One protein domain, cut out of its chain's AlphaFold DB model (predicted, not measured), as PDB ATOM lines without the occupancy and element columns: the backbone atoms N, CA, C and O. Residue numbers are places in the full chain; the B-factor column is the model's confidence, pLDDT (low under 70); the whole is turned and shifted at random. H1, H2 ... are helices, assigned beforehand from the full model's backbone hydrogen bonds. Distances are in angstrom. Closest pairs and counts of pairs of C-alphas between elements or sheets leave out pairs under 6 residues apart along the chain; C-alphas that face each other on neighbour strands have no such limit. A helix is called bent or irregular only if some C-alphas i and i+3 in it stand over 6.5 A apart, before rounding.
ATOM      1  N   ILE A  13      36.609 -36.143   1.061       72.19
ATOM      2  CA  ILE A  13      35.627 -35.513   1.957       72.19
ATOM      3  C   ILE A  13      34.906 -34.359   1.251       72.19
ATOM      4  O   ILE A  13      33.699 -34.197   1.428       72.19
ATOM      5  N   ASN A  14      35.616 -33.562   0.450       74.06
ATOM      6  CA  ASN A  14      35.016 -32.466  -0.307       74.06
ATOM      7  C   ASN A  14      34.087 -32.992  -1.409       74.06
ATOM      8  O   ASN A  14      32.956 -32.527  -1.496       74.06
ATOM      9  N   THR A  15      34.500 -34.027  -2.148       73.38
ATOM     10  CA  THR A  15      33.644 -34.704  -3.134       73.38
ATOM     11  C   THR A  15      32.414 -35.321  -2.472       73.38
ATOM     12  O   THR A  15      31.301 -35.109  -2.933       73.38
ATOM     13  N   ALA A  16      32.572 -36.008  -1.336       72.75
ATOM     14  CA  ALA A  16      31.446 -36.590  -0.608       72.75
ATOM     15  C   ALA A  16      30.462 -35.525  -0.098       72.75
ATOM     16  O   ALA A  16      29.250 -35.738  -0.128       72.75
ATOM     17  N   LYS A  17      30.961 -34.368   0.354       71.19
ATOM     18  CA  LYS A  17      30.122 -33.233   0.763       71.19
ATOM     19  C   LYS A  17      29.382 -32.611  -0.413       71.19
ATOM     20  O   LYS A  17      28.223 -32.248  -0.252       71.19
ATOM     21  N   GLU A  18      30.032 -32.499  -1.564       73.88
ATOM     22  CA  GLU A  18      29.448 -31.950  -2.786       73.88
ATOM     23  C   GLU A  18      28.361 -32.879  -3.338       73.88
ATOM     24  O   GLU A  18      27.237 -32.438  -3.566       73.88
ATOM     25  N   THR A  19      28.622 -34.190  -3.380       70.88
ATOM     26  CA  THR A  19      27.604 -35.200  -3.694       70.88
ATOM     27  C   THR A  19      26.464 -35.155  -2.673       70.88
ATOM     28  O   THR A  19      25.303 -35.080  -3.047       70.88
ATOM     29  N   ALA A  20      26.746 -35.103  -1.370       66.44
ATOM     30  CA  ALA A  20      25.688 -34.999  -0.366       66.44
ATOM     31  C   ALA A  20      24.854 -33.710  -0.509       66.44
ATOM     32  O   ALA A  20      23.645 -33.744  -0.283       66.44
ATOM     33  N   ALA A  21      25.469 -32.589  -0.893       69.62
ATOM     34  CA  ALA A  21      24.782 -31.324  -1.142       69.62
ATOM     35  C   ALA A  21      23.922 -31.370  -2.415       69.62
ATOM     36  O   ALA A  21      22.802 -30.866  -2.397       69.62
ATOM     37  N   GLU A  22      24.397 -32.025  -3.475       65.25
ATOM     38  CA  GLU A  22      23.653 -32.236  -4.721       65.25
ATOM     39  C   GLU A  22      22.430 -33.137  -4.496       65.25
ATOM     40  O   GLU A  22      21.309 -32.796  -4.880       65.25
ATOM     41  N   TRP A  23      22.609 -34.230  -3.751       63.19
ATOM     42  CA  TRP A  23      21.514 -35.105  -3.339       63.19
ATOM     43  C   TRP A  23      20.519 -34.344  -2.461       63.19
ATOM     44  O   TRP A  23      19.311 -34.408  -2.680       63.19
ATOM     45  N   ARG A  24      21.002 -33.531  -1.516       60.88
ATOM     46  CA  ARG A  24      20.145 -32.648  -0.717       60.88
ATOM     47  C   ARG A  24      19.361 -31.680  -1.615       60.88
ATOM     48  O   ARG A  24      18.159 -31.535  -1.435       60.88
ATOM     49  N   GLY A  25      19.987 -31.095  -2.630       60.69
ATOM     50  CA  GLY A  25      19.324 -30.262  -3.635       60.69
ATOM     51  C   GLY A  25      18.235 -30.988  -4.432       60.69
ATOM     52  O   GLY A  25      17.258 -30.356  -4.811       60.69
ATOM     53  N   TYR A  26      18.342 -32.305  -4.618       60.59
ATOM     54  CA  TYR A  26      17.332 -33.132  -5.291       60.59
ATOM     55  C   TYR A  26      16.148 -33.520  -4.390       60.59
ATOM     56  O   TYR A  26      15.014 -33.612  -4.852       60.59
ATOM     57  N   PHE A  27      16.386 -33.716  -3.089       57.00
ATOM     58  CA  PHE A  27      15.347 -34.101  -2.121       57.00
ATOM     59  C   PHE A  27      14.542 -32.913  -1.563       57.00
ATOM     60  O   PHE A  27      13.450 -33.099  -1.014       57.00
ATOM     61  N   PHE A  28      15.062 -31.688  -1.664       55.84
ATOM     62  CA  PHE A  28      14.421 -30.485  -1.128       55.84
ATOM     63  C   PHE A  28      13.328 -29.835  -2.008       55.84
ATOM     64  O   PHE A  28      12.393 -29.312  -1.402       55.84
ATOM     65  N   PRO A  29      13.325 -29.907  -3.359       60.78
ATOM     66  CA  PRO A  29      12.218 -29.403  -4.182       60.78
ATOM     67  C   PRO A  29      11.029 -30.374  -4.260       60.78
ATOM     68  O   PRO A  29      10.041 -30.091  -4.931       60.78
ATOM     69  N   VAL A  30      11.105 -31.526  -3.590       60.09
ATOM     70  CA  VAL A  30      10.022 -32.511  -3.558       60.09
ATOM     71  C   VAL A  30       8.920 -31.998  -2.632       60.09
ATOM     72  O   VAL A  30       9.161 -31.798  -1.436       60.09
ATOM     73  N   SER A  31       7.719 -31.787  -3.187       69.62
ATOM     74  CA  SER A  31       6.540 -31.385  -2.412       69.62
ATOM     75  C   SER A  31       6.299 -32.354  -1.252       69.62
ATOM     76  O   SER A  31       6.681 -33.528  -1.304       69.62
ATOM     77  N   THR A  32       5.673 -31.875  -0.176       75.75
ATOM     78  CA  THR A  32       5.367 -32.709   0.996       75.75
ATOM     79  C   THR A  32       4.596 -33.967   0.594       75.75
ATOM     80  O   THR A  32       4.878 -35.047   1.108       75.75
ATOM     81  N   GLU A  33       3.698 -33.861  -0.388       76.25
ATOM     82  CA  GLU A  33       2.951 -35.002  -0.923       76.25
ATOM     83  C   GLU A  33       3.874 -36.022  -1.596       76.25
ATOM     84  O   GLU A  33       3.783 -37.217  -1.321       76.25
ATOM     85  N   ALA A  34       4.817 -35.567  -2.423       78.19
ATOM     86  CA  ALA A  34       5.761 -36.456  -3.087       78.19
ATOM     87  C   ALA A  34       6.743 -37.105  -2.091       78.19
ATOM     88  O   ALA A  34       7.098 -38.270  -2.264       78.19
ATOM     89  N   LYS A  35       7.106 -36.425  -0.993       78.56
ATOM     90  CA  LYS A  35       7.859 -37.043   0.116       78.56
ATOM     91  C   LYS A  35       7.054 -38.136   0.812       78.56
ATOM     92  O   LYS A  35       7.618 -39.188   1.108       78.56
ATOM     93  N   ILE A  36       5.760 -37.916   1.054       82.12
ATOM     94  CA  ILE A  36       4.874 -38.923   1.654       82.12
ATOM     95  C   ILE A  36       4.786 -40.148   0.742       82.12
ATOM     96  O   ILE A  36       5.036 -41.262   1.195       82.12
ATOM     97  N   VAL A  37       4.516 -39.948  -0.552       83.69
ATOM     98  CA  VAL A  37       4.435 -41.042  -1.531       83.69
ATOM     99  C   VAL A  37       5.757 -41.807  -1.615       83.69
ATOM    100  O   VAL A  37       5.760 -43.034  -1.565       83.69
ATOM    101  N   LEU A  38       6.889 -41.104  -1.671       85.25
ATOM    102  CA  LEU A  38       8.211 -41.729  -1.741       85.25
ATOM    103  C   LEU A  38       8.562 -42.486  -0.452       85.25
ATOM    104  O   LEU A  38       9.153 -43.560  -0.515       85.25
ATOM    105  N   THR A  39       8.130 -41.979   0.706       83.88
ATOM    106  CA  THR A  39       8.265 -42.675   1.995       83.88
ATOM    107  C   THR A  39       7.432 -43.953   2.016       83.88
ATOM    108  O   THR A  39       7.941 -45.002   2.398       83.88
ATOM    109  N   ILE A  40       6.179 -43.898   1.553       86.00
ATOM    110  CA  ILE A  40       5.310 -45.079   1.451       86.00
ATOM    111  C   ILE A  40       5.941 -46.117   0.517       86.00
ATOM    112  O   ILE A  40       6.054 -47.283   0.889       86.00
ATOM    113  N   LEU A  41       6.415 -45.701  -0.662       88.12
ATOM    114  CA  LEU A  41       7.082 -46.589  -1.616       88.12
ATOM    115  C   LEU A  41       8.351 -47.219  -1.031       88.12
ATOM    116  O   LEU A  41       8.555 -48.422  -1.183       88.12
ATOM    117  N   ALA A  42       9.174 -46.440  -0.325       87.56
ATOM    118  CA  ALA A  42      10.372 -46.946   0.336       87.56
ATOM    119  C   ALA A  42      10.030 -47.976   1.422       87.56
ATOM    120  O   ALA A  42      10.666 -49.026   1.490       87.56
ATOM    121  N   VAL A  43       9.001 -47.714   2.233       87.06
ATOM    122  CA  VAL A  43       8.528 -48.653   3.260       87.06
ATOM    123  C   VAL A  43       8.046 -49.953   2.620       87.06
ATOM    124  O   VAL A  43       8.467 -51.020   3.057       87.06
ATOM    125  N   VAL A  44       7.236 -49.881   1.558       87.25
ATOM    126  CA  VAL A  44       6.743 -51.063   0.829       87.25
ATOM    127  C   VAL A  44       7.895 -51.855   0.208       87.25
ATOM    128  O   VAL A  44       7.924 -53.079   0.326       87.25
ATOM    129  N   ALA A  45       8.868 -51.180  -0.409       88.00
ATOM    130  CA  ALA A  45      10.029 -51.826  -1.015       88.00
ATOM    131  C   ALA A  45      10.904 -52.540   0.028       88.00
ATOM    132  O   ALA A  45      11.268 -53.700  -0.163       88.00
ATOM    133  N   LEU A  46      11.190 -51.882   1.157       86.81
ATOM    134  CA  LEU A  46      11.929 -52.479   2.273       86.81
ATOM    135  C   LEU A  46      11.183 -53.675   2.869       86.81
ATOM    136  O   LEU A  46      11.804 -54.666   3.249       86.81
ATOM    137  N   TRP A  47       9.856 -53.611   2.912       82.75
ATOM    138  CA  TRP A  47       9.020 -54.722   3.348       82.75
ATOM    139  C   TRP A  47       9.055 -55.909   2.396       82.75
ATOM    140  O   TRP A  47       9.255 -57.037   2.835       82.75
ATOM    141  N   GLY A  48       8.878 -55.662   1.097       82.38
ATOM    142  CA  GLY A  48       8.971 -56.699   0.075       82.38
ATOM    143  C   GLY A  48      10.336 -57.381   0.111       82.38
ATOM    144  O   GLY A  48      10.416 -58.608   0.070       82.38
ATOM    145  N   LEU A  49      11.398 -56.593   0.303       85.94
ATOM    146  CA  LEU A  49      12.749 -57.103   0.500       85.94
ATOM    147  C   LEU A  49      12.854 -57.962   1.767       85.94
ATOM    148  O   LEU A  49      13.375 -59.067   1.695       85.94
ATOM    149  N   ALA A  50      12.319 -57.504   2.902       80.62
ATOM    150  CA  ALA A  50      12.340 -58.261   4.153       80.62
ATOM    151  C   ALA A  50      11.571 -59.590   4.056       80.62
ATOM    152  O   ALA A  50      12.020 -60.604   4.591       80.62
ATOM    153  N   ILE A  51      10.434 -59.613   3.355       81.56
ATOM    154  CA  ILE A  51       9.669 -60.841   3.092       81.56
ATOM    155  C   ILE A  51      10.468 -61.781   2.189       81.56
ATOM    156  O   ILE A  51      10.510 -62.981   2.445       81.56
ATOM    157  N   PHE A  52      11.138 -61.251   1.165       84.00
ATOM    158  CA  PHE A  52      11.986 -62.049   0.286       84.00
ATOM    159  C   PHE A  52      13.194 -62.651   1.025       84.00
ATOM    160  O   PHE A  52      13.515 -63.817   0.814       84.00
ATOM    161  N   THR A  53      13.849 -61.892   1.913       83.31
ATOM    162  CA  THR A  53      15.063 -62.343   2.614       83.31
ATOM    163  C   THR A  53      14.779 -63.219   3.832       83.31
ATOM    164  O   THR A  53      15.520 -64.165   4.082       83.31
ATOM    165  N   PHE A  54      13.738 -62.908   4.608       81.62
ATOM    166  CA  PHE A  54      13.448 -63.580   5.881       81.62
ATOM    167  C   PHE A  54      12.193 -64.458   5.841       81.62
ATOM    168  O   PHE A  54      11.959 -65.201   6.791       81.62
ATOM    169  N   GLY A  55      11.393 -64.409   4.772       76.62
ATOM    170  CA  GLY A  55      10.194 -65.229   4.600       76.62
ATOM    171  C   GLY A  55       9.040 -64.845   5.534       76.62
ATOM    172  O   GLY A  55       8.857 -63.687   5.910       76.62
ATOM    173  N   VAL A  56       8.253 -65.848   5.937       69.25
ATOM    174  CA  VAL A  56       7.086 -65.714   6.836       69.25
ATOM    175  C   VAL A  56       7.377 -64.939   8.139       69.25
ATOM    176  O   VAL A  56       6.535 -64.128   8.528       69.25
ATOM    177  N   PRO A  57       8.542 -65.090   8.803       73.19
ATOM    178  CA  PRO A  57       8.922 -64.270   9.958       73.19
ATOM    179  C   PRO A  57       8.784 -62.751   9.764       73.19
ATOM    180  O   PRO A  57       8.398 -62.055  10.705       73.19
ATOM    181  N   ALA A  58       9.034 -62.230   8.557       69.06
ATOM    182  CA  ALA A  58       8.913 -60.800   8.266       69.06
ATOM    183  C   ALA A  58       7.460 -60.293   8.320       69.06
ATOM    184  O   ALA A  58       7.229 -59.125   8.620       69.06
ATOM    185  N   LEU A  59       6.473 -61.172   8.103       69.44
ATOM    186  CA  LEU A  59       5.040 -60.854   8.192       69.44
ATOM    187  C   LEU A  59       4.522 -60.834   9.638       69.44
ATOM    188  O   LEU A  59       3.479 -60.242   9.919       69.44
ATOM    189  N   VAL A  60       5.250 -61.438  10.580       77.56
ATOM    190  CA  VAL A  60       4.816 -61.529  11.984       77.56
ATOM    191  C   VAL A  60       4.876 -60.165  12.669       77.56
ATOM    192  O   VAL A  60       4.015 -59.830  13.480       77.56
ATOM    193  N   TRP A  61       5.891 -59.367  12.349       74.06
ATOM    194  CA  TRP A  61       6.098 -58.049  12.946       74.06
ATOM    195  C   TRP A  61       4.947 -57.068  12.670       74.06
ATOM    196  O   TRP A  61       4.383 -56.532  13.625       74.06
ATOM    197  N   PRO A  62       4.502 -56.873  11.419       70.31
ATOM    198  CA  PRO A  62       3.372 -55.997  11.152       70.31
ATOM    199  C   PRO A  62       2.041 -56.554  11.638       70.31
ATOM    200  O   PRO A  62       1.214 -55.799  12.138       70.31
ATOM    201  N   MET A  63       1.862 -57.873  11.603       76.31
ATOM    202  CA  MET A  63       0.680 -58.516  12.173       76.31
ATOM    203  C   MET A  63       0.556 -58.244  13.682       76.31
ATOM    204  O   MET A  63      -0.545 -58.020  14.181       76.31
ATOM    205  N   LYS A  64       1.687 -58.162  14.398       77.94
ATOM    206  CA  LYS A  64       1.732 -57.748  15.809       77.94
ATOM    207  C   LYS A  64       1.457 -56.256  16.025       77.94
ATOM    208  O   LYS A  64       0.976 -55.901  17.095       77.94
ATOM    209  N   LEU A  65       1.749 -55.396  15.048       80.50
ATOM    210  CA  LEU A  65       1.566 -53.942  15.156       80.50
ATOM    211  C   LEU A  65       0.177 -53.457  14.719       80.50
ATOM    212  O   LEU A  65      -0.267 -52.413  15.192       80.50
ATOM    213  N   ILE A  66      -0.534 -54.214  13.877       83.38
ATOM    214  CA  ILE A  66      -1.885 -53.860  13.408       83.38
ATOM    215  C   ILE A  66      -2.858 -53.703  14.579       83.38
ATOM    216  O   ILE A  66      -3.562 -52.704  14.656       83.38
ATOM    217  N   VAL A  67      -2.884 -54.657  15.512       82.38
ATOM    218  CA  VAL A  67      -3.823 -54.637  16.646       82.38
ATOM    219  C   VAL A  67      -3.616 -53.416  17.560       82.38
ATOM    220  O   VAL A  67      -4.573 -52.665  17.746       82.38
ATOM    221  N   PRO A  68      -2.411 -53.144  18.103       85.19
ATOM    222  CA  PRO A  68      -2.195 -51.948  18.917       85.19
ATOM    223  C   PRO A  68      -2.354 -50.654  18.110       85.19
ATOM    224  O   PRO A  68      -2.862 -49.675  18.650       85.19
ATOM    225  N   GLY A  69      -1.995 -50.645  16.820       87.19
ATOM    226  CA  GLY A  69      -2.211 -49.496  15.939       87.19
ATOM    227  C   GLY A  69      -3.692 -49.168  15.739       87.19
ATOM    228  O   GLY A  69      -4.079 -48.005  15.811       87.19
ATOM    229  N   LEU A  70      -4.539 -50.186  15.561       86.25
ATOM    230  CA  LEU A  70      -5.989 -50.017  15.458       86.25
ATOM    231  C   LEU A  70      -6.598 -49.510  16.763       86.25
ATOM    232  O   LEU A  70      -7.422 -48.603  16.721       86.25
ATOM    233  N   ILE A  71      -6.171 -50.048  17.911       88.56
ATOM    234  CA  ILE A  71      -6.628 -49.574  19.224       88.56
ATOM    235  C   ILE A  71      -6.237 -48.108  19.417       88.56
ATOM    236  O   ILE A  71      -7.085 -47.299  19.779       88.56
ATOM    237  N   LEU A  72      -4.983 -47.749  19.133       88.81
ATOM    238  CA  LEU A  72      -4.508 -46.371  19.244       88.81
ATOM    239  C   LEU A  72      -5.294 -45.430  18.320       88.81
ATOM    240  O   LEU A  72      -5.703 -44.358  18.751       88.81
ATOM    241  N   SER A  73      -5.551 -45.850  17.079       87.06
ATOM    242  CA  SER A  73      -6.351 -45.091  16.112       87.06
ATOM    243  C   SER A  73      -7.792 -44.883  16.598       87.06
ATOM    244  O   SER A  73      -8.314 -43.774  16.541       87.06
ATOM    245  N   LEU A  74      -8.413 -45.920  17.172       89.00
ATOM    246  CA  LEU A  74      -9.734 -45.826  17.800       89.00
ATOM    247  C   LEU A  74      -9.742 -44.880  19.006       89.00
ATOM    248  O   LEU A  74     -10.686 -44.110  19.172       89.00
ATOM    249  N   VAL A  75      -8.704 -44.914  19.842       89.94
ATOM    250  CA  VAL A  75      -8.564 -43.999  20.983       89.94
ATOM    251  C   VAL A  75      -8.426 -42.556  20.498       89.94
ATOM    252  O   VAL A  75      -9.155 -41.692  20.968       89.94
ATOM    253  N   LEU A  76      -7.566 -42.297  19.513       89.88
ATOM    254  CA  LEU A  76      -7.401 -40.964  18.926       89.88
ATOM    255  C   LEU A  76      -8.719 -40.439  18.337       89.88
ATOM    256  O   LEU A  76      -9.130 -39.322  18.642       89.88
ATOM    257  N   LEU A  77      -9.430 -41.289  17.592       87.69
ATOM    258  CA  LEU A  77     -10.710 -40.944  16.980       87.69
ATOM    259  C   LEU A  77     -11.812 -40.696  18.020       87.69
ATOM    260  O   LEU A  77     -12.608 -39.773  17.869       87.69
ATOM    261  N   THR A  78     -11.856 -41.483  19.099       88.94
ATOM    262  CA  THR A  78     -12.818 -41.270  20.198       88.94
ATOM    263  C   THR A  78     -12.502 -40.034  21.038       88.94
ATOM    264  O   THR A  78     -13.415 -39.459  21.623       88.94
ATOM    265  N   TRP A  79     -11.242 -39.598  21.074       89.06
ATOM    266  CA  TRP A  79     -10.807 -38.385  21.774       89.06
ATOM    267  C   TRP A  79     -10.900 -37.118  20.907       89.06
ATOM    268  O   TRP A  79     -10.651 -36.024  21.411       89.06
ATOM    269  N   GLY A  80     -11.300 -37.241  19.636       76.94
ATOM    270  CA  GLY A  80     -11.494 -36.110  18.726       76.94
ATOM    271  C   GLY A  80     -10.195 -35.451  18.249       76.94
ATOM    272  O   GLY A  80     -10.220 -34.265  17.917       76.94
TER     273      GLY A  80
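AT A GLANCE: This is residues 13 to 80 of the 81 residues of an uncharacterized protein of Roseobacter sp. CCS2 (UniProt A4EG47). Three helices make an open, flat zigzag: H2 and H3 meet near one end as a V, a helical hairpin with spread arms, and H1 leads off as a third arm before the far end of H2. The arms stand mostly free, with contact between helices at the closed end of the V, where H2 touches H3. The printed part has 68 residues with three named helices, in the order H1, H2, H3, and no named strand; the class is all helix. The whole is extended, with a radius of gyration of the C-alphas of 18.1 A, and the C-alphas span 49 by 38 by 20 A.

HOW THE PARTS SIT: Begin with H1, residues 13 to 27; it touches no helix, and its residues 13 to 26 stand free. Go on over a tight link of 4 residues to H2, residues 32 to 54; H1 and H2 are apart, but only just, with a closest distance of 8.4 A. A second tight link, of 2 residues, brings you to H3, residues 57 to 78, which is apart from H1. H2 and H3 touch, with 5 pairs of C-alphas within 8 A; look for their closest C-alphas at Ile 51 and Ala 58, 5.2 A apart. H2 touches H3 with residues 47 to 51 alone, and H3 touches H2 with residues 57 to 59 alone. The two run opposite ways at a steep tilt of 37 degrees, only just past shallow, and form a helical hairpin. In H1 and H2 every O i to N i+4 pair is within hydrogen-bond range; in H3 it is 14 of 18.

IN THESE COORDINATES: Find C-alpha 13 at (35.627, -35.513, 1.957); from there H1 runs 20.7 A to C-alpha 27. Then find C-alpha 32 at (5.367, -32.709, 0.996), where H2, the longest helix with 23 residues, sets out for C-alpha 54, 32.3 A away. H3 covers 33.3 A from C-alpha 57 to C-alpha 78 at (-12.818, -41.270, 20.198). H3 is neither bent nor irregular, but only just: C-alphas 64 and 67 are 6.4 A apart.

THE WHOLE: The two C-alphas farthest apart are those of Asn 14 and Thr 78, at 52.8 A. The printed part, residues 13 to 80 of a chain of 81, has no cut, and neither link is long. In the B-factor column you will find a mean pLDDT of 77.8 for the printed part; residues 20 to 31, residue 56 and residues 58 to 59 are under 70.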